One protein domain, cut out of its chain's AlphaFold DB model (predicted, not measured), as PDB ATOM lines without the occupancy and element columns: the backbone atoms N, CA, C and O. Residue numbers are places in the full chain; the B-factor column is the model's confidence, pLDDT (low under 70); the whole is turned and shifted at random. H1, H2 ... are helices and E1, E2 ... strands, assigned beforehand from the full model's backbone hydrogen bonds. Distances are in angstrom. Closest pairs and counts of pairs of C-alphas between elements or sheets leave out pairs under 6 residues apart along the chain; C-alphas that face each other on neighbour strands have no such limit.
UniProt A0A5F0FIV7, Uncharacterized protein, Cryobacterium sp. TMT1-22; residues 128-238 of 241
ATOM      1  N   HIS A 128     -25.243 -11.058   7.853       97.81
ATOM      2  CA  HIS A 128     -24.445 -11.572   6.733       97.81
ATOM      3  C   HIS A 128     -23.215 -12.389   7.157       97.81
ATOM      4  O   HIS A 128     -22.750 -13.208   6.374       97.81
ATOM      5  N   TYR A 129     -22.718 -12.185   8.378       98.06
ATOM      6  CA  TYR A 129     -21.540 -12.834   8.970       98.06
ATOM      7  C   TYR A 129     -21.808 -13.186  10.449       98.06
ATOM      8  O   TYR A 129     -21.130 -12.685  11.354       98.06
ATOM      9  N   PRO A 130     -22.866 -13.972  10.744       97.94
ATOM     10  CA  PRO A 130     -23.306 -14.212  12.116       97.94
ATOM     11  C   PRO A 130     -22.240 -14.917  12.962       97.94
ATOM     12  O   PRO A 130     -22.085 -14.578  14.136       97.94
ATOM     13  N   ALA A 131     -21.488 -15.862  12.387       98.19
ATOM     14  CA  ALA A 131     -20.460 -16.606  13.110       98.19
ATOM     15  C   ALA A 131     -19.301 -15.693  13.533       98.19
ATOM     16  O   ALA A 131     -18.912 -15.680  14.702       98.19
ATOM     17  N   GLU A 132     -18.803 -14.874  12.611       98.19
ATOM     18  CA  GLU A 132     -17.724 -13.914  12.831       98.19
ATOM     19  C   GLU A 132     -18.146 -12.827  13.817       98.19
ATOM     20  O   GLU A 132     -17.409 -12.508  14.751       98.19
ATOM     21  N   PHE A 133     -19.355 -12.286  13.646       97.69
ATOM     22  CA  PHE A 133     -19.893 -11.249  14.520       97.69
ATOM     23  C   PHE A 133     -20.011 -11.736  15.968       97.69
ATOM     24  O   PHE A 133     -19.549 -11.065  16.893       97.69
ATOM     25  N   LEU A 134     -20.595 -12.918  16.176       97.56
ATOM     26  CA  LEU A 134     -20.766 -13.489  17.510       97.56
ATOM     27  C   LEU A 134     -19.431 -13.926  18.129       97.56
ATOM     28  O   LEU A 134     -19.233 -13.706  19.322       97.56
ATOM     29  N   ALA A 135     -18.499 -14.480  17.347       97.50
ATOM     30  CA  ALA A 135     -17.150 -14.786  17.826       97.50
ATOM     31  C   ALA A 135     -16.417 -13.515  18.298       97.50
ATOM     32  O   ALA A 135     -15.789 -13.521  19.360       97.50
ATOM     33  N   GLY A 136     -16.558 -12.406  17.565       96.56
ATOM     34  CA  GLY A 136     -16.034 -11.100  17.969       96.56
ATOM     35  C   GLY A 136     -16.669 -10.583  19.262       96.56
ATOM     36  O   GLY A 136     -15.953 -10.155  20.169       96.56
ATOM     37  N   LEU A 137     -17.998 -10.681  19.393       95.69
ATOM     38  CA  LEU A 137     -18.709 -10.296  20.619       95.69
ATOM     39  C   LEU A 137     -18.271 -11.120  21.836       95.69
ATOM     40  O   LEU A 137     -18.036 -10.553  22.899       95.69
ATOM     41  N   LEU A 138     -18.141 -12.438  21.678       95.81
ATOM     42  CA  LEU A 138     -17.702 -13.345  22.741       95.81
ATOM     43  C   LEU A 138     -16.246 -13.098  23.158       95.81
ATOM     44  O   LEU A 138     -15.909 -13.243  24.333       95.81
ATOM     45  N   THR A 139     -15.397 -12.714  22.203       95.81
ATOM     46  CA  THR A 139     -13.978 -12.419  22.438       95.81
ATOM     47  C   THR A 139     -13.781 -11.101  23.174       95.81
ATOM     48  O   THR A 139     -13.020 -11.049  24.139       95.81
ATOM     49  N   HIS A 140     -14.451 -10.038  22.731       93.88
ATOM     50  CA  HIS A 140     -14.238  -8.701  23.282       93.88
ATOM     51  C   HIS A 140     -15.128  -8.364  24.473       93.88
ATOM     52  O   HIS A 140     -14.811  -7.406  25.170       93.88
ATOM     53  N   ASP A 141     -16.209  -9.122  24.686       87.75
ATOM     54  CA  ASP A 141     -17.137  -9.017  25.817       87.75
ATOM     55  C   ASP A 141     -17.341  -7.568  26.304       87.75
ATOM     56  O   ASP A 141     -16.814  -7.165  27.346       87.75
ATOM     57  N   PRO A 142     -18.103  -6.743  25.564       82.25
ATOM     58  CA  PRO A 142     -18.314  -5.343  25.927       82.25
ATOM     59  C   PRO A 142     -19.132  -5.165  27.225       82.25
ATOM     60  O   PRO A 142     -19.466  -4.034  27.577       82.25
ATOM     61  N   GLY A 143     -19.504  -6.252  27.918       81.44
ATOM     62  CA  GLY A 143     -20.182  -6.235  29.216       81.44
ATOM     63  C   GLY A 143     -21.681  -5.936  29.165       81.44
ATOM     64  O   GLY A 143     -22.321  -5.828  30.207       81.44
ATOM     65  N   MET A 144     -22.261  -5.791  27.970       86.56
ATOM     66  CA  MET A 144     -23.688  -5.486  27.806       86.56
ATOM     67  C   MET A 144     -24.581  -6.726  27.929       86.56
ATOM     68  O   MET A 144     -25.712  -6.621  28.399       86.56
ATOM     69  N   TRP A 145     -24.083  -7.889  27.505       89.56
ATOM     70  CA  TRP A 145     -24.846  -9.133  27.440       89.56
ATOM     71  C   TRP A 145     -24.056 -10.266  28.085       89.56
ATOM     72  O   TRP A 145     -22.861 -10.384  27.816       89.56
ATOM     73  N   PRO A 146     -24.694 -11.122  28.895       93.38
ATOM     74  CA  PRO A 146     -24.008 -12.280  29.436       93.38
ATOM     75  C   PRO A 146     -23.723 -13.288  28.305       93.38
ATOM     76  O   PRO A 146     -24.477 -13.398  27.333       93.38
ATOM     77  N   LYS A 147     -22.600 -14.010  28.398       92.44
ATOM     78  CA  LYS A 147     -22.116 -14.895  27.320       92.44
ATOM     79  C   LYS A 147     -23.092 -16.020  26.968       92.44
ATOM     80  O   LYS A 147     -23.173 -16.417  25.810       92.44
ATOM     81  N   ASP A 148     -23.849 -16.517  27.939       93.19
ATOM     82  CA  ASP A 148     -24.886 -17.534  27.740       93.19
ATOM     83  C   ASP A 148     -26.014 -17.048  26.817       93.19
ATOM     84  O   ASP A 148     -26.475 -17.816  25.973       93.19
ATOM     85  N   LEU A 149     -26.389 -15.766  26.898       96.12
ATOM     86  CA  LEU A 149     -27.334 -15.149  25.968       96.12
ATOM     87  C   LEU A 149     -26.758 -15.077  24.548       96.12
ATOM     88  O   LEU A 149     -27.465 -15.362  23.584       96.12
ATOM     89  N   ILE A 150     -25.472 -14.748  24.408       95.88
ATOM     90  CA  ILE A 150     -24.801 -14.698  23.099       95.88
ATOM     91  C   ILE A 150     -24.712 -16.107  22.487       95.88
ATOM     92  O   ILE A 150     -24.980 -16.288  21.300       95.88
ATOM     93  N   VAL A 151     -24.415 -17.127  23.299       95.12
ATOM     94  CA  VAL A 151     -24.421 -18.539  22.878       95.12
ATOM     95  C   VAL A 151     -25.832 -19.011  22.509       95.12
ATOM     96  O   VAL A 151     -25.989 -19.759  21.545       95.12
ATOM     97  N   ALA A 152     -26.866 -18.587  23.238       96.94
ATOM     98  CA  ALA A 152     -28.252 -18.876  22.874       96.94
ATOM     99  C   ALA A 152     -28.619 -18.236  21.526       96.94
ATOM    100  O   ALA A 152     -29.255 -18.880  20.694       96.94
ATOM    101  N   GLU A 153     -28.152 -17.015  21.274       97.06
ATOM    102  CA  GLU A 153     -28.380 -16.337  20.002       97.06
ATOM    103  C   GLU A 153     -27.644 -16.997  18.833       97.06
ATOM    104  O   GLU A 153     -28.212 -17.112  17.749       97.06
ATOM    105  N   ALA A 154     -26.429 -17.511  19.053       97.38
ATOM    106  CA  ALA A 154     -25.736 -18.330  18.057       97.38
ATOM    107  C   ALA A 154     -26.613 -19.507  17.602       97.38
ATOM    108  O   ALA A 154     -26.785 -19.725  16.405       97.38
ATOM    109  N   ARG A 155     -27.263 -20.199  18.550       96.00
ATOM    110  CA  ARG A 155     -28.191 -21.300  18.241       96.00
ATOM    111  C   ARG A 155     -29.422 -20.827  17.469       96.00
ATOM    112  O   ARG A 155     -29.806 -21.491  16.513       96.00
ATOM    113  N   ASN A 156     -30.014 -19.690  17.844       97.50
ATOM    114  CA  ASN A 156     -31.167 -19.117  17.132       97.50
ATOM    115  C   ASN A 156     -30.836 -18.770  15.674       97.50
ATOM    116  O   ASN A 156     -31.691 -18.896  14.800       97.50
ATOM    117  N   LEU A 157     -29.597 -18.351  15.416       97.44
ATOM    118  CA  LEU A 157     -29.092 -18.029  14.081       97.44
ATOM    119  C   LEU A 157     -28.553 -19.251  13.323       97.44
ATOM    120  O   LEU A 157     -28.040 -19.097  12.218       97.44
ATOM    121  N   GLY A 158     -28.652 -20.454  13.897       96.75
ATOM    122  CA  GLY A 158     -28.154 -21.681  13.276       96.75
ATOM    123  C   GLY A 158     -26.628 -21.780  13.221       96.75
ATOM    124  O   GLY A 158     -26.117 -22.562  12.431       96.75
ATOM    125  N   VAL A 159     -25.904 -21.013  14.043       98.12
ATOM    126  CA  VAL A 159     -24.440 -21.059  14.157       98.12
ATOM    127  C   VAL A 159     -24.045 -22.037  15.270       98.12
ATOM    128  O   VAL A 159     -24.275 -21.750  16.453       98.12
ATOM    129  N   PRO A 160     -23.433 -23.192  14.948       97.12
ATOM    130  CA  PRO A 160     -23.012 -24.154  15.959       97.12
ATOM    131  C   PRO A 160     -21.899 -23.586  16.842       97.12
ATOM    132  O   PRO A 160     -20.918 -23.040  16.345       97.12
ATOM    133  N   VAL A 161     -22.016 -23.761  18.161       96.75
ATOM    134  CA  VAL A 161     -20.935 -23.447  19.108       96.75
ATOM    135  C   VAL A 161     -20.224 -24.744  19.477       96.75
ATOM    136  O   VAL A 161     -20.799 -25.632  20.104       96.75
ATOM    137  N   LEU A 162     -18.971 -24.855  19.058       95.31
ATOM    138  CA  LEU A 162     -18.136 -26.037  19.183       95.31
ATOM    139  C   LEU A 162     -17.379 -25.998  20.512       95.31
ATOM    140  O   LEU A 162     -16.822 -24.966  20.888       95.31
ATOM    141  N   GLY A 163     -17.325 -27.135  21.210       93.44
ATOM    142  CA  GLY A 163     -16.666 -27.248  22.515       93.44
ATOM    143  C   GLY A 163     -15.170 -26.919  22.490       93.44
ATOM    144  O   GLY A 163     -14.554 -26.790  21.434       93.44
ATOM    145  N   LEU A 164     -14.560 -26.812  23.668       93.44
ATOM    146  CA  LEU A 164     -13.113 -26.634  23.782       93.44
ATOM    147  C   LEU A 164     -12.366 -27.809  23.138       93.44
ATOM    148  O   LEU A 164     -12.690 -28.961  23.412       93.44
ATOM    149  N   ASP A 165     -11.336 -27.528  22.346       92.69
ATOM    150  CA  ASP A 165     -10.430 -28.544  21.813       92.69
ATOM    151  C   ASP A 165      -8.979 -28.112  22.024       92.69
ATOM    152  O   ASP A 165      -8.544 -27.069  21.547       92.69
ATOM    153  N   VAL A 166      -8.196 -28.932  22.726       92.69
ATOM    154  CA  VAL A 166      -6.771 -28.656  22.957       92.69
ATOM    155  C   VAL A 166      -5.958 -28.590  21.671       92.69
ATOM    156  O   VAL A 166      -4.865 -28.037  21.725       92.69
ATOM    157  N   GLN A 167      -6.461 -29.133  20.558       92.62
ATOM    158  CA  GLN A 167      -5.795 -29.130  19.255       92.62
ATOM    159  C   GLN A 167      -6.031 -27.841  18.461       92.62
ATOM    160  O   GLN A 167      -5.169 -27.488  17.660       92.62
ATOM    161  N   THR A 168      -7.170 -27.165  18.655       92.50
ATOM    162  CA  THR A 168      -7.593 -26.050  17.781       92.50
ATOM    163  C   THR A 168      -8.078 -24.799  18.516       92.50
ATOM    164  O   THR A 168      -7.984 -23.702  17.963       92.50
ATOM    165  N   SER A 169      -8.564 -24.907  19.760       96.06
ATOM    166  CA  SER A 169      -8.995 -23.743  20.541       96.06
ATOM    167  C   SER A 169      -7.816 -22.810  20.813       96.06
ATOM    168  O   SER A 169      -6.811 -23.210  21.404       96.06
ATOM    169  N   GLY A 170      -7.978 -21.543  20.430       96.25
ATOM    170  CA  GLY A 170      -7.029 -20.465  20.703       96.25
ATOM    171  C   GLY A 170      -7.362 -19.680  21.974       96.25
ATOM    172  O   GLY A 170      -8.197 -20.082  22.781       96.25
ATOM    173  N   LEU A 171      -6.706 -18.530  22.152       97.25
ATOM    174  CA  LEU A 171      -6.999 -17.604  23.254       97.25
ATOM    175  C   LEU A 171      -8.262 -16.757  23.021       97.25
ATOM    176  O   LEU A 171      -8.783 -16.181  23.968       97.25
ATOM    177  N   GLU A 172      -8.764 -16.730  21.791       97.50
ATOM    178  CA  GLU A 172      -9.968 -16.014  21.363       97.50
ATOM    179  C   GLU A 172     -10.964 -16.999  20.746       97.50
ATOM    180  O   GLU A 172     -10.587 -18.118  20.370       97.50
ATOM    181  N   TYR A 173     -12.234 -16.595  20.649       97.44
ATOM    182  CA  TYR A 173     -13.238 -17.390  19.948       97.44
ATOM    183  C   TYR A 173     -12.916 -17.371  18.457       97.44
ATOM    184  O   TYR A 173     -12.555 -16.333  17.905       97.44
ATOM    185  N   ARG A 174     -13.028 -18.522  17.796       95.81
ATOM    186  CA  ARG A 174     -12.644 -18.666  16.387       95.81
ATOM    187  C   ARG A 174     -13.795 -19.184  15.556       95.81
ATOM    188  O   ARG A 174     -14.533 -20.049  16.009       95.81
ATOM    189  N   VAL A 175     -13.909 -18.672  14.339       97.81
ATOM    190  CA  VAL A 175     -14.795 -19.245  13.329       97.81
ATOM    191  C   VAL A 175     -14.067 -20.393  12.639       97.81
ATOM    192  O   VAL A 175     -12.899 -20.257  12.273       97.81
ATOM    193  N   GLU A 176     -14.744 -21.525  12.501       96.06
ATOM    194  CA  GLU A 176     -14.242 -22.728  11.839       96.06
ATOM    195  C   GLU A 176     -15.270 -23.210  10.812       96.06
ATOM    196  O   GLU A 176     -16.473 -23.190  11.078       96.06
ATOM    197  N   GLU A 177     -14.794 -23.660   9.651       96.75
ATOM    198  CA  GLU A 177     -15.626 -24.343   8.659       96.75
ATOM    199  C   GLU A 177     -15.856 -25.797   9.091       96.75
ATOM    200  O   GLU A 177     -14.925 -26.513   9.478       96.75
ATOM    201  N   LEU A 178     -17.114 -26.218   9.070       95.06
ATOM    202  CA  LEU A 178     -17.558 -27.558   9.423       95.06
ATOM    203  C   LEU A 178     -17.540 -28.475   8.197       95.06
ATOM    204  O   LEU A 178     -17.422 -28.039   7.058       95.06
ATOM    205  N   VAL A 179     -17.678 -29.780   8.434       93.25
ATOM    206  CA  VAL A 179     -17.617 -30.809   7.378       93.25
ATOM    207  C   VAL A 179     -18.688 -30.608   6.296       93.25
ATOM    208  O   VAL A 179     -18.483 -30.990   5.149       93.25
ATOM    209  N   ASP A 180     -19.822 -30.011   6.654       93.12
ATOM    210  CA  ASP A 180     -20.923 -29.698   5.742       93.12
ATOM    211  C   ASP A 180     -20.772 -28.334   5.035       93.12
ATOM    212  O   ASP A 180     -21.678 -27.922   4.310       93.12
ATOM    213  N   GLY A 181     -19.645 -27.639   5.229       93.44
ATOM    214  CA  GLY A 181     -19.360 -26.314   4.669       93.44
ATOM    215  C   GLY A 181     -20.005 -25.151   5.430       93.44
ATOM    216  O   GLY A 181     -19.856 -23.998   5.025       93.44
ATOM    217  N   SER A 182     -20.732 -25.413   6.523       95.19
ATOM    218  CA  SER A 182     -21.266 -24.356   7.391       95.19
ATOM    219  C   SER A 182     -20.194 -23.803   8.339       95.19
ATOM    220  O   SER A 182     -19.158 -24.425   8.557       95.19
ATOM    221  N   LEU A 183     -20.427 -22.620   8.914       97.88
ATOM    222  CA  LEU A 183     -19.503 -22.000   9.868       97.88
ATOM    223  C   LEU A 183     -19.971 -22.213  11.310       97.88
ATOM    224  O   LEU A 183     -21.137 -21.986  11.634       97.88
ATOM    225  N   GLY A 184     -19.041 -22.588  12.189       97.81
ATOM    226  CA  GLY A 184     -19.249 -22.707  13.631       97.81
ATOM    227  C   GLY A 184     -18.270 -21.857  14.439       97.81
ATOM    228  O   GLY A 184     -17.244 -21.411  13.935       97.81
ATOM    229  N   ILE A 185     -18.580 -21.643  15.718       98.25
ATOM    230  CA  ILE A 185     -17.752 -20.882  16.660       98.25
ATOM    231  C   ILE A 185     -17.087 -21.844  17.641       98.25
ATOM    232  O   ILE A 185     -17.757 -22.461  18.467       98.25
ATOM    233  N   ARG A 186     -15.762 -21.938  17.606       97.06
ATOM    234  CA  ARG A 186     -14.943 -22.665  18.578       97.06
ATOM    235  C   ARG A 186     -14.810 -21.881  19.878       97.06
ATOM    236  O   ARG A 186     -14.379 -20.727  19.862       97.06
ATOM    237  N   LEU A 187     -15.107 -22.530  21.009       96.44
ATOM    238  CA  LEU A 187     -14.836 -21.961  22.330       96.44
ATOM    239  C   LEU A 187     -13.342 -21.659  22.516       96.44
ATOM    240  O   LEU A 187     -12.469 -22.456  22.156       96.44
ATOM    241  N   ALA A 188     -13.070 -20.520  23.143       96.69
ATOM    242  CA  ALA A 188     -11.729 -20.053  23.457       96.69
ATOM    243  C   ALA A 188     -11.198 -20.688  24.749       96.69
ATOM    244  O   ALA A 188     -11.936 -20.846  25.720       96.69
ATOM    245  N   LEU A 189      -9.893 -20.966  24.818       96.50
ATOM    246  CA  LEU A 189      -9.233 -21.526  26.003       96.50
ATOM    247  C   LEU A 189      -9.524 -20.775  27.316       96.50
ATOM    248  O   LEU A 189      -9.555 -21.451  28.345       96.50
ATOM    249  N   PRO A 190      -9.727 -19.439  27.361       95.38
ATOM    250  CA  PRO A 190     -10.136 -18.747  28.587       95.38
ATOM    251  C   PRO A 190     -11.412 -19.284  29.243       95.38
ATOM    252  O   PRO A 190     -11.542 -19.164  30.460       95.38
ATOM    253  N   GLU A 191     -12.294 -19.945  28.490       94.31
ATOM    254  CA  GLU A 191     -13.496 -20.601  29.026       94.31
ATOM    255  C   GLU A 191     -13.176 -21.880  29.829       94.31
ATOM    256  O   GLU A 191     -14.032 -22.425  30.529       94.31
ATOM    257  N   LEU A 192     -11.928 -22.367  29.787       94.50
ATOM    258  CA  LEU A 192     -11.461 -23.493  30.591       94.50
ATOM    259  C   LEU A 192     -11.240 -23.074  32.053       94.50
ATOM    260  O   LEU A 192     -10.114 -22.794  32.494       94.50
ATOM    261  N   VAL A 193     -12.325 -23.069  32.823       92.12
ATOM    262  CA  VAL A 193     -12.309 -22.744  34.253       92.12
ATOM    263  C   VAL A 193     -11.351 -23.667  35.013       92.12
ATOM    264  O   VAL A 193     -11.444 -24.891  34.957       92.12
ATOM    265  N   GLY A 194     -10.436 -23.071  35.779       89.00
ATOM    266  CA  GLY A 194      -9.445 -23.799  36.579       89.00
ATOM    267  C   GLY A 194      -8.062 -23.932  35.938       89.00
ATOM    268  O   GLY A 194      -7.159 -24.431  36.607       89.00
ATOM    269  N   SER A 195      -7.884 -23.437  34.709       93.38
ATOM    270  CA  SER A 195      -6.573 -23.246  34.077       93.38
ATOM    271  C   SER A 195      -5.983 -21.860  34.373       93.38
ATOM    272  O   SER A 195      -6.721 -20.890  34.572       93.38
ATOM    273  N   SER A 196      -4.652 -21.739  34.395       95.44
ATOM    274  CA  SER A 196      -3.977 -20.431  34.410       95.44
ATOM    275  C   SER A 196      -3.775 -19.875  32.999       95.44
ATOM    276  O   SER A 196      -3.717 -20.620  32.022       95.44
ATOM    277  N   GLU A 197      -3.610 -18.558  32.886       96.06
ATOM    278  CA  GLU A 197      -3.309 -17.898  31.609       96.06
ATOM    279  C   GLU A 197      -2.026 -18.435  30.966       96.06
ATOM    280  O   GLU A 197      -2.012 -18.742  29.778       96.06
ATOM    281  N   ALA A 198      -0.980 -18.663  31.766       96.94
ATOM    282  CA  ALA A 198       0.270 -19.241  31.289       96.94
ATOM    283  C   ALA A 198       0.092 -20.668  30.739       96.94
ATOM    284  O   ALA A 198       0.747 -21.035  29.765       96.94
ATOM    285  N   GLU A 199      -0.781 -21.484  31.342       96.12
ATOM    286  CA  GLU A 199      -1.115 -22.809  30.803       96.12
ATOM    287  C   GLU A 199      -1.856 -22.687  29.474       96.12
ATOM    288  O   GLU A 199      -1.450 -23.325  28.507       96.12
ATOM    289  N   ARG A 200      -2.873 -21.822  29.384       96.75
ATOM    290  CA  ARG A 200      -3.614 -21.582  28.133       96.75
ATOM    291  C   ARG A 200      -2.712 -21.067  27.012       96.75
ATOM    292  O   ARG A 200      -2.804 -21.552  25.890       96.75
ATOM    293  N   ALA A 201      -1.796 -20.152  27.320       97.50
ATOM    294  CA  ALA A 201      -0.820 -19.645  26.359       97.50
ATOM    295  C   ALA A 201       0.113 -20.754  25.849       97.50
ATOM    296  O   ALA A 201       0.390 -20.820  24.653       97.50
ATOM    297  N   ARG A 202       0.567 -21.664  26.725       97.44
ATOM    298  CA  ARG A 202       1.363 -22.829  26.303       97.44
ATOM    299  C   ARG A 202       0.554 -23.815  25.469       97.44
ATOM    300  O   ARG A 202       1.105 -24.337  24.507       97.44
ATOM    301  N   ILE A 203      -0.720 -24.045  25.801       95.69
ATOM    302  CA  ILE A 203      -1.623 -24.866  24.981       95.69
ATOM    303  C   ILE A 203      -1.695 -24.273  23.569       95.69
ATOM    304  O   ILE A 203      -1.265 -24.931  22.629       95.69
ATOM    305  N   ALA A 204      -2.105 -23.008  23.436       96.69
ATOM    306  CA  ALA A 204      -2.221 -22.334  22.140       96.69
ATOM    307  C   ALA A 204      -0.897 -22.302  21.352       96.69
ATOM    308  O   ALA A 204      -0.884 -22.498  20.141       96.69
ATOM    309  N   ARG A 205       0.239 -22.085  22.029       97.25
ATOM    310  CA  ARG A 205       1.564 -22.017  21.389       97.25
ATOM    311  C   ARG A 205       2.067 -23.367  20.877       97.25
ATOM    312  O   ARG A 205       2.862 -23.401  19.940       97.25
ATOM    313  N   HIS A 206       1.711 -24.458  21.546       96.31
ATOM    314  CA  HIS A 206       2.279 -25.779  21.278       96.31
ATOM    315  C   HIS A 206       1.344 -26.713  20.505       96.31
ATOM    316  O   HIS A 206       1.739 -27.828  20.185       96.31
ATOM    317  N   GLN A 207       0.153 -26.254  20.140       93.62
ATOM    318  CA  GLN A 207      -0.700 -26.947  19.180       93.62
ATOM    319  C   GLN A 207      -0.003 -27.150  17.813       93.62
ATOM    320  O   GLN A 207       0.805 -26.308  17.411       93.62
ATOM    321  N   PRO A 208      -0.323 -28.227  17.070       94.44
ATOM    322  CA  PRO A 208      -1.070 -29.399  17.527       94.44
ATOM    323  C   PRO A 208      -0.190 -30.341  18.369       94.44
ATOM    324  O   PRO A 208       1.043 -30.325  18.280       94.44
ATOM    325  N   PHE A 209      -0.834 -31.191  19.170       93.19
ATOM    326  CA  PHE A 209      -0.178 -32.239  19.953       93.19
ATOM    327  C   PHE A 209      -0.341 -33.607  19.289       93.19
ATOM    328  O   PHE A 209      -1.388 -33.917  18.716       93.19
ATOM    329  N   THR A 210       0.698 -34.434  19.387       91.81
ATOM    330  CA  THR A 210       0.760 -35.775  18.768       91.81
ATOM    331  C   THR A 210       0.397 -36.914  19.717       91.81
ATOM    332  O   THR A 210       0.217 -38.042  19.276       91.81
ATOM    333  N   SER A 211       0.346 -36.645  21.022       90.94
ATOM    334  CA  SER A 211      -0.057 -37.599  22.054       90.94
ATOM    335  C   SER A 211      -0.327 -36.882  23.376       90.94
ATOM    336  O   SER A 211       0.060 -35.725  23.576       90.94
ATOM    337  N   LEU A 212      -0.909 -37.601  24.337       90.12
ATOM    338  CA  LEU A 212      -1.043 -37.112  25.706       90.12
ATOM    339  C   LEU A 212       0.315 -36.804  26.363       90.12
ATOM    340  O   LEU A 212       0.432 -35.856  27.141       90.12
ATOM    341  N   GLN A 213       1.345 -37.599  26.061       92.06
ATOM    342  CA  GLN A 213       2.688 -37.393  26.603       92.06
ATOM    343  C   GLN A 213       3.340 -36.135  26.016       92.06
ATOM    344  O   GLN A 213       3.912 -35.347  26.766       92.06
ATOM    345  N   ASP A 214       3.178 -35.901  24.712       94.25
ATOM    346  CA  ASP A 214       3.610 -34.672  24.034       94.25
ATOM    347  C   ASP A 214       2.937 -33.428  24.643       94.25
ATOM    348  O   ASP A 214       3.611 -32.474  25.043       94.25
ATOM    349  N   PHE A 215       1.614 -33.484  24.846       94.06
ATOM    350  CA  PHE A 215       0.867 -32.434  25.541       94.06
ATOM    351  C   PHE A 215       1.427 -32.159  26.941       94.06
ATOM    352  O   PHE A 215       1.716 -31.011  27.286       94.06
ATOM    353  N   ARG A 216       1.636 -33.202  27.753       93.38
ATOM    354  CA  ARG A 216       2.179 -33.055  29.112       93.38
ATOM    355  C   ARG A 216       3.580 -32.444  29.111       93.38
ATOM    356  O   ARG A 216       3.826 -31.551  29.920       93.38
ATOM    357  N   ASN A 217       4.446 -32.876  28.199       94.81
ATOM    358  CA  ASN A 217       5.834 -32.423  28.104       94.81
ATOM    359  C   ASN A 217       5.966 -30.988  27.581       94.81
ATOM    360  O   ASN A 217       6.925 -30.307  27.917       94.81
ATOM    361  N   ARG A 218       5.035 -30.508  26.749       96.06
ATOM    362  CA  ARG A 218       5.098 -29.144  26.192       96.06
ATOM    363  C   ARG A 218       4.305 -28.142  27.029       96.06
ATOM    364  O   ARG A 218       4.756 -27.021  27.255       96.06
ATOM    365  N   VAL A 219       3.147 -28.543  27.553       95.50
ATOM    366  CA  VAL A 219       2.245 -27.654  28.304       95.50
ATOM    367  C   VAL A 219       2.523 -27.663  29.805       95.50
ATOM    368  O   VAL A 219       2.291 -26.646  30.461       95.50
ATOM    369  N   HIS A 220       3.034 -28.760  30.368       95.19
ATOM    370  CA  HIS A 220       3.199 -28.930  31.816       95.19
ATOM    371  C   HIS A 220       1.928 -28.532  32.603       95.19
ATOM    372  O   HIS A 220       1.975 -27.619  33.439       95.19
ATOM    373  N   PRO A 221       0.760 -29.134  32.296       93.19
ATOM    374  CA  PRO A 221      -0.498 -28.763  32.933       93.19
ATOM    375  C   PRO A 221      -0.502 -29.186  34.404       93.19
ATOM    376  O   PRO A 221      -0.050 -30.275  34.768       93.19
ATOM    377  N   ARG A 222      -1.077 -28.349  35.265       94.69
ATOM    378  CA  ARG A 222      -1.390 -28.728  36.645       94.69
ATOM    379  C   ARG A 222      -2.524 -29.750  36.655       94.69
ATOM    380  O   ARG A 222      -3.366 -29.771  35.756       94.69
ATOM    381  N   LYS A 223      -2.614 -30.527  37.740       92.19
ATOM    382  CA  LYS A 223      -3.701 -31.498  37.959       92.19
ATOM    383  C   LYS A 223      -5.089 -30.878  37.734       92.19
ATOM    384  O   LYS A 223      -5.899 -31.457  37.026       92.19
ATOM    385  N   ARG A 224      -5.322 -29.662  38.244       93.69
ATOM    386  CA  ARG A 224      -6.594 -28.936  38.076       93.69
ATOM    387  C   ARG A 224      -6.938 -28.643  36.609       93.69
ATOM    388  O   ARG A 224      -8.083 -28.824  36.216       93.69
ATOM    389  N   THR A 225      -5.966 -28.216  35.805       92.62
ATOM    390  CA  THR A 225      -6.151 -27.965  34.365       92.62
ATOM    391  C   THR A 225      -6.469 -29.256  33.627       92.62
ATOM    392  O   THR A 225      -7.352 -29.286  32.776       92.62
ATOM    393  N   PHE A 226      -5.788 -30.341  33.995       89.25
ATOM    394  CA  PHE A 226      -6.031 -31.663  33.431       89.25
ATOM    395  C   PHE A 226      -7.446 -32.174  33.748       89.25
ATOM    396  O   PHE A 226      -8.165 -32.609  32.853       89.25
ATOM    397  N   GLU A 227      -7.882 -32.048  35.004       90.19
ATOM    398  CA  GLU A 227      -9.247 -32.385  35.431       90.19
ATOM    399  C   GLU A 227     -10.302 -31.512  34.740       90.19
ATOM    400  O   GLU A 227     -11.353 -32.016  34.351       90.19
ATOM    401  N   ALA A 228     -10.029 -30.217  34.557       91.38
ATOM    402  CA  ALA A 228     -10.922 -29.314  33.839       91.38
ATOM    403  C   ALA A 228     -11.087 -29.731  32.370       91.38
ATOM    404  O   ALA A 228     -12.216 -29.820  31.894       91.38
ATOM    405  N   LEU A 229      -9.985 -30.054  31.680       90.38
ATOM    406  CA  LEU A 229     -10.008 -30.526  30.289       90.38
ATOM    407  C   LEU A 229     -10.784 -31.839  30.134       90.38
ATOM    408  O   LEU A 229     -11.549 -31.989  29.181       90.38
ATOM    409  N   ALA A 230     -10.631 -32.760  31.088       86.44
ATOM    410  CA  ALA A 230     -11.398 -34.000  31.112       86.44
ATOM    411  C   ALA A 230     -12.905 -33.740  31.308       86.44
ATOM    412  O   ALA A 230     -13.729 -34.348  30.633       86.44
ATOM    413  N   ARG A 231     -13.290 -32.801  32.182       86.38
ATOM    414  CA  ARG A 231     -14.708 -32.473  32.434       86.38
ATOM    415  C   ARG A 231     -15.412 -31.848  31.235       86.38
ATOM    416  O   ARG A 231     -16.580 -32.140  31.012       86.38
ATOM    417  N   VAL A 232     -14.725 -30.986  30.484       85.12
ATOM    418  CA  VAL A 232     -15.314 -30.304  29.315       85.12
ATOM    419  C   VAL A 232     -15.329 -31.174  28.057       85.12
ATOM    420  O   VAL A 232     -15.755 -30.702  27.007       85.12
ATOM    421  N   GLY A 233     -14.878 -32.431  28.141       73.12
ATOM    422  CA  GLY A 233     -14.952 -33.357  27.016       73.12
ATOM    423  C   GLY A 233     -14.021 -32.988  25.859       73.12
ATOM    424  O   GLY A 233     -14.363 -33.292  24.722       73.12
ATOM    425  N   ALA A 234     -12.891 -32.309  26.121       72.44
ATOM    426  CA  ALA A 234     -12.034 -31.751  25.072       72.44
ATOM    427  C   ALA A 234     -11.613 -32.840  24.058       72.44
ATOM    428  O   ALA A 234     -10.775 -33.677  24.409       72.44
ATOM    429  N   PRO A 235     -12.160 -32.867  22.822       62.66
ATOM    430  CA  PRO A 235     -12.098 -34.044  21.947       62.66
ATOM    431  C   PRO A 235     -10.668 -34.474  21.623       62.66
ATOM    432  O   PRO A 235     -10.362 -35.667  21.598       62.66
ATOM    433  N   GLY A 236      -9.768 -33.502  21.451       63.69
ATOM    434  CA  GLY A 236      -8.348 -33.743  21.250       63.69
ATOM    435  C   GLY A 236      -7.652 -34.467  22.403       63.69
ATOM    436  O   GLY A 236      -6.655 -35.120  22.145       63.69
ATOM    437  N   LEU A 237      -8.148 -34.405  23.644       63.50
ATOM    438  CA  LEU A 237      -7.570 -35.129  24.786       63.50
ATOM    439  C   LEU A 237      -8.024 -36.599  24.821       63.50
ATOM    440  O   LEU A 237      -7.221 -37.477  25.128       63.50
ATOM    441  N   PHE A 238      -9.287 -36.865  24.478       61.47
ATOM    442  CA  PHE A 238      -9.892 -38.203  24.532       61.47
ATOM    443  C   PHE A 238      -9.515 -39.109  23.363       61.47
ATOM    444  O   PHE A 238      -9.638 -40.317  23.479       61.47
TER     445      PHE A 238
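Overview. This is residues 128 to 238 of the 241 residues of an uncharacterized protein of Cryobacterium sp. TMT1-22 (UniProt A0A5F0FIV7). Look for two lobes, one toward each end of the longest axis: the first pairs a helical hairpin, H1 and H2, with a small strand hairpin, E1 and E2, on which H1 packs, and the second is a loose gathering of the helices H3, H4, H5 and H6. Loops run between the lobes: residues 157 to 173 go from H2 toward the second lobe and fold back to E1, and residues 187 to 196 cross from E2 to H3. The printed part has 111 residues with six named helices and two named strands, in the order H1, H2, E1, E2, H3, H4, H5, H6; the sheet, E1 - E2, is antiparallel and the class is mostly helix. The whole is compact, with a radius of gyration of the C-alphas of 14.4 A, and it spans 42 by 33 by 22 A.

Along the chain. Find C-alpha 130 at (-23.306, -14.212, 12.116); from there H1, residues 130 to 140, runs 15.4 A from first to last C-alpha. After a short link of 6 residues you meet H2, residues 147 to 156, 14.3 A long. Go on to residues 174 to 177 for E1, 10.0 A long, which begins with C-alpha 174 at (-12.644, -18.666, 16.387), and to residues 183 to 186 for E2, 9.9 A long. Next come H3, residues 197 to 206, 14.1 A long, and H4, residues 212 to 219, 10.3 A long. H5 holds residues 223 to 231 and is 12.4 A long. H6, residues 235 to 238, measures 5.4 A and ends with C-alpha 238 at (-9.892, -38.203, 24.532).

Arrangement. Begin with H1 and H2, a helical hairpin: they touch, with the closest C-alphas those of Leu 138 and Lys 147, 6.5 A apart. They run opposite ways at a shallow tilt of 2 degrees. From H1, look across to the strands: the closest C-alphas are those of Glu 132 and Val 175 of E1, 6.1 A apart, and those of Ala 131 and Ile 185 of E2, 6.2 A apart. E1 and E2 form a hairpin of antiparallel strands, with 141 degrees between their directions; N 176 and O 184 are 2.9 A apart and N 186 and O 174 are 2.8 A apart, both within hydrogen-bond range. Outside the named strands, residues 161 to 162 form a short parallel pairing with residues 185 to 186 of E2. H2 and E2 are only just apart, 8.5 A at the closest. Now move to the second group: H3 and H4 touch, with the closest C-alphas those of Arg 202 and Val 219, 5.3 A apart. They run opposite ways at a steep tilt of 61 degrees. H4 and H5 are apart, and H3 and H5 are only just apart, 8.0 A at the closest. H5 and H6 only just touch, with 3 pairs of C-alphas within 8 A, and only at the corner by their link; their closest C-alphas are those of Ala 230 and Leu 237, 7.5 A apart. H4 and H6 are close but not clearly touching, with the C-alphas of Leu 212 and Leu 237 closest at 6.9 A. H1 and H2 are apart from H3, H4, H5 and H6. In H1, H2, H3, H4 and H5 every O i to N i+4 pair is within hydrogen-bond range; H6 is too short for such a pair.

Size, cuts and confidence. The two C-alphas farthest apart are those of His 128 and Asn 217, 42.5 A. Read from residue 128 to residue 238 and you meet no cut in the printed part. The long link is the one from H2 to E1, residues 157 to 173. The mean pLDDT of the printed part is 92.9; residues 235 to 238, which form H6, are under 70.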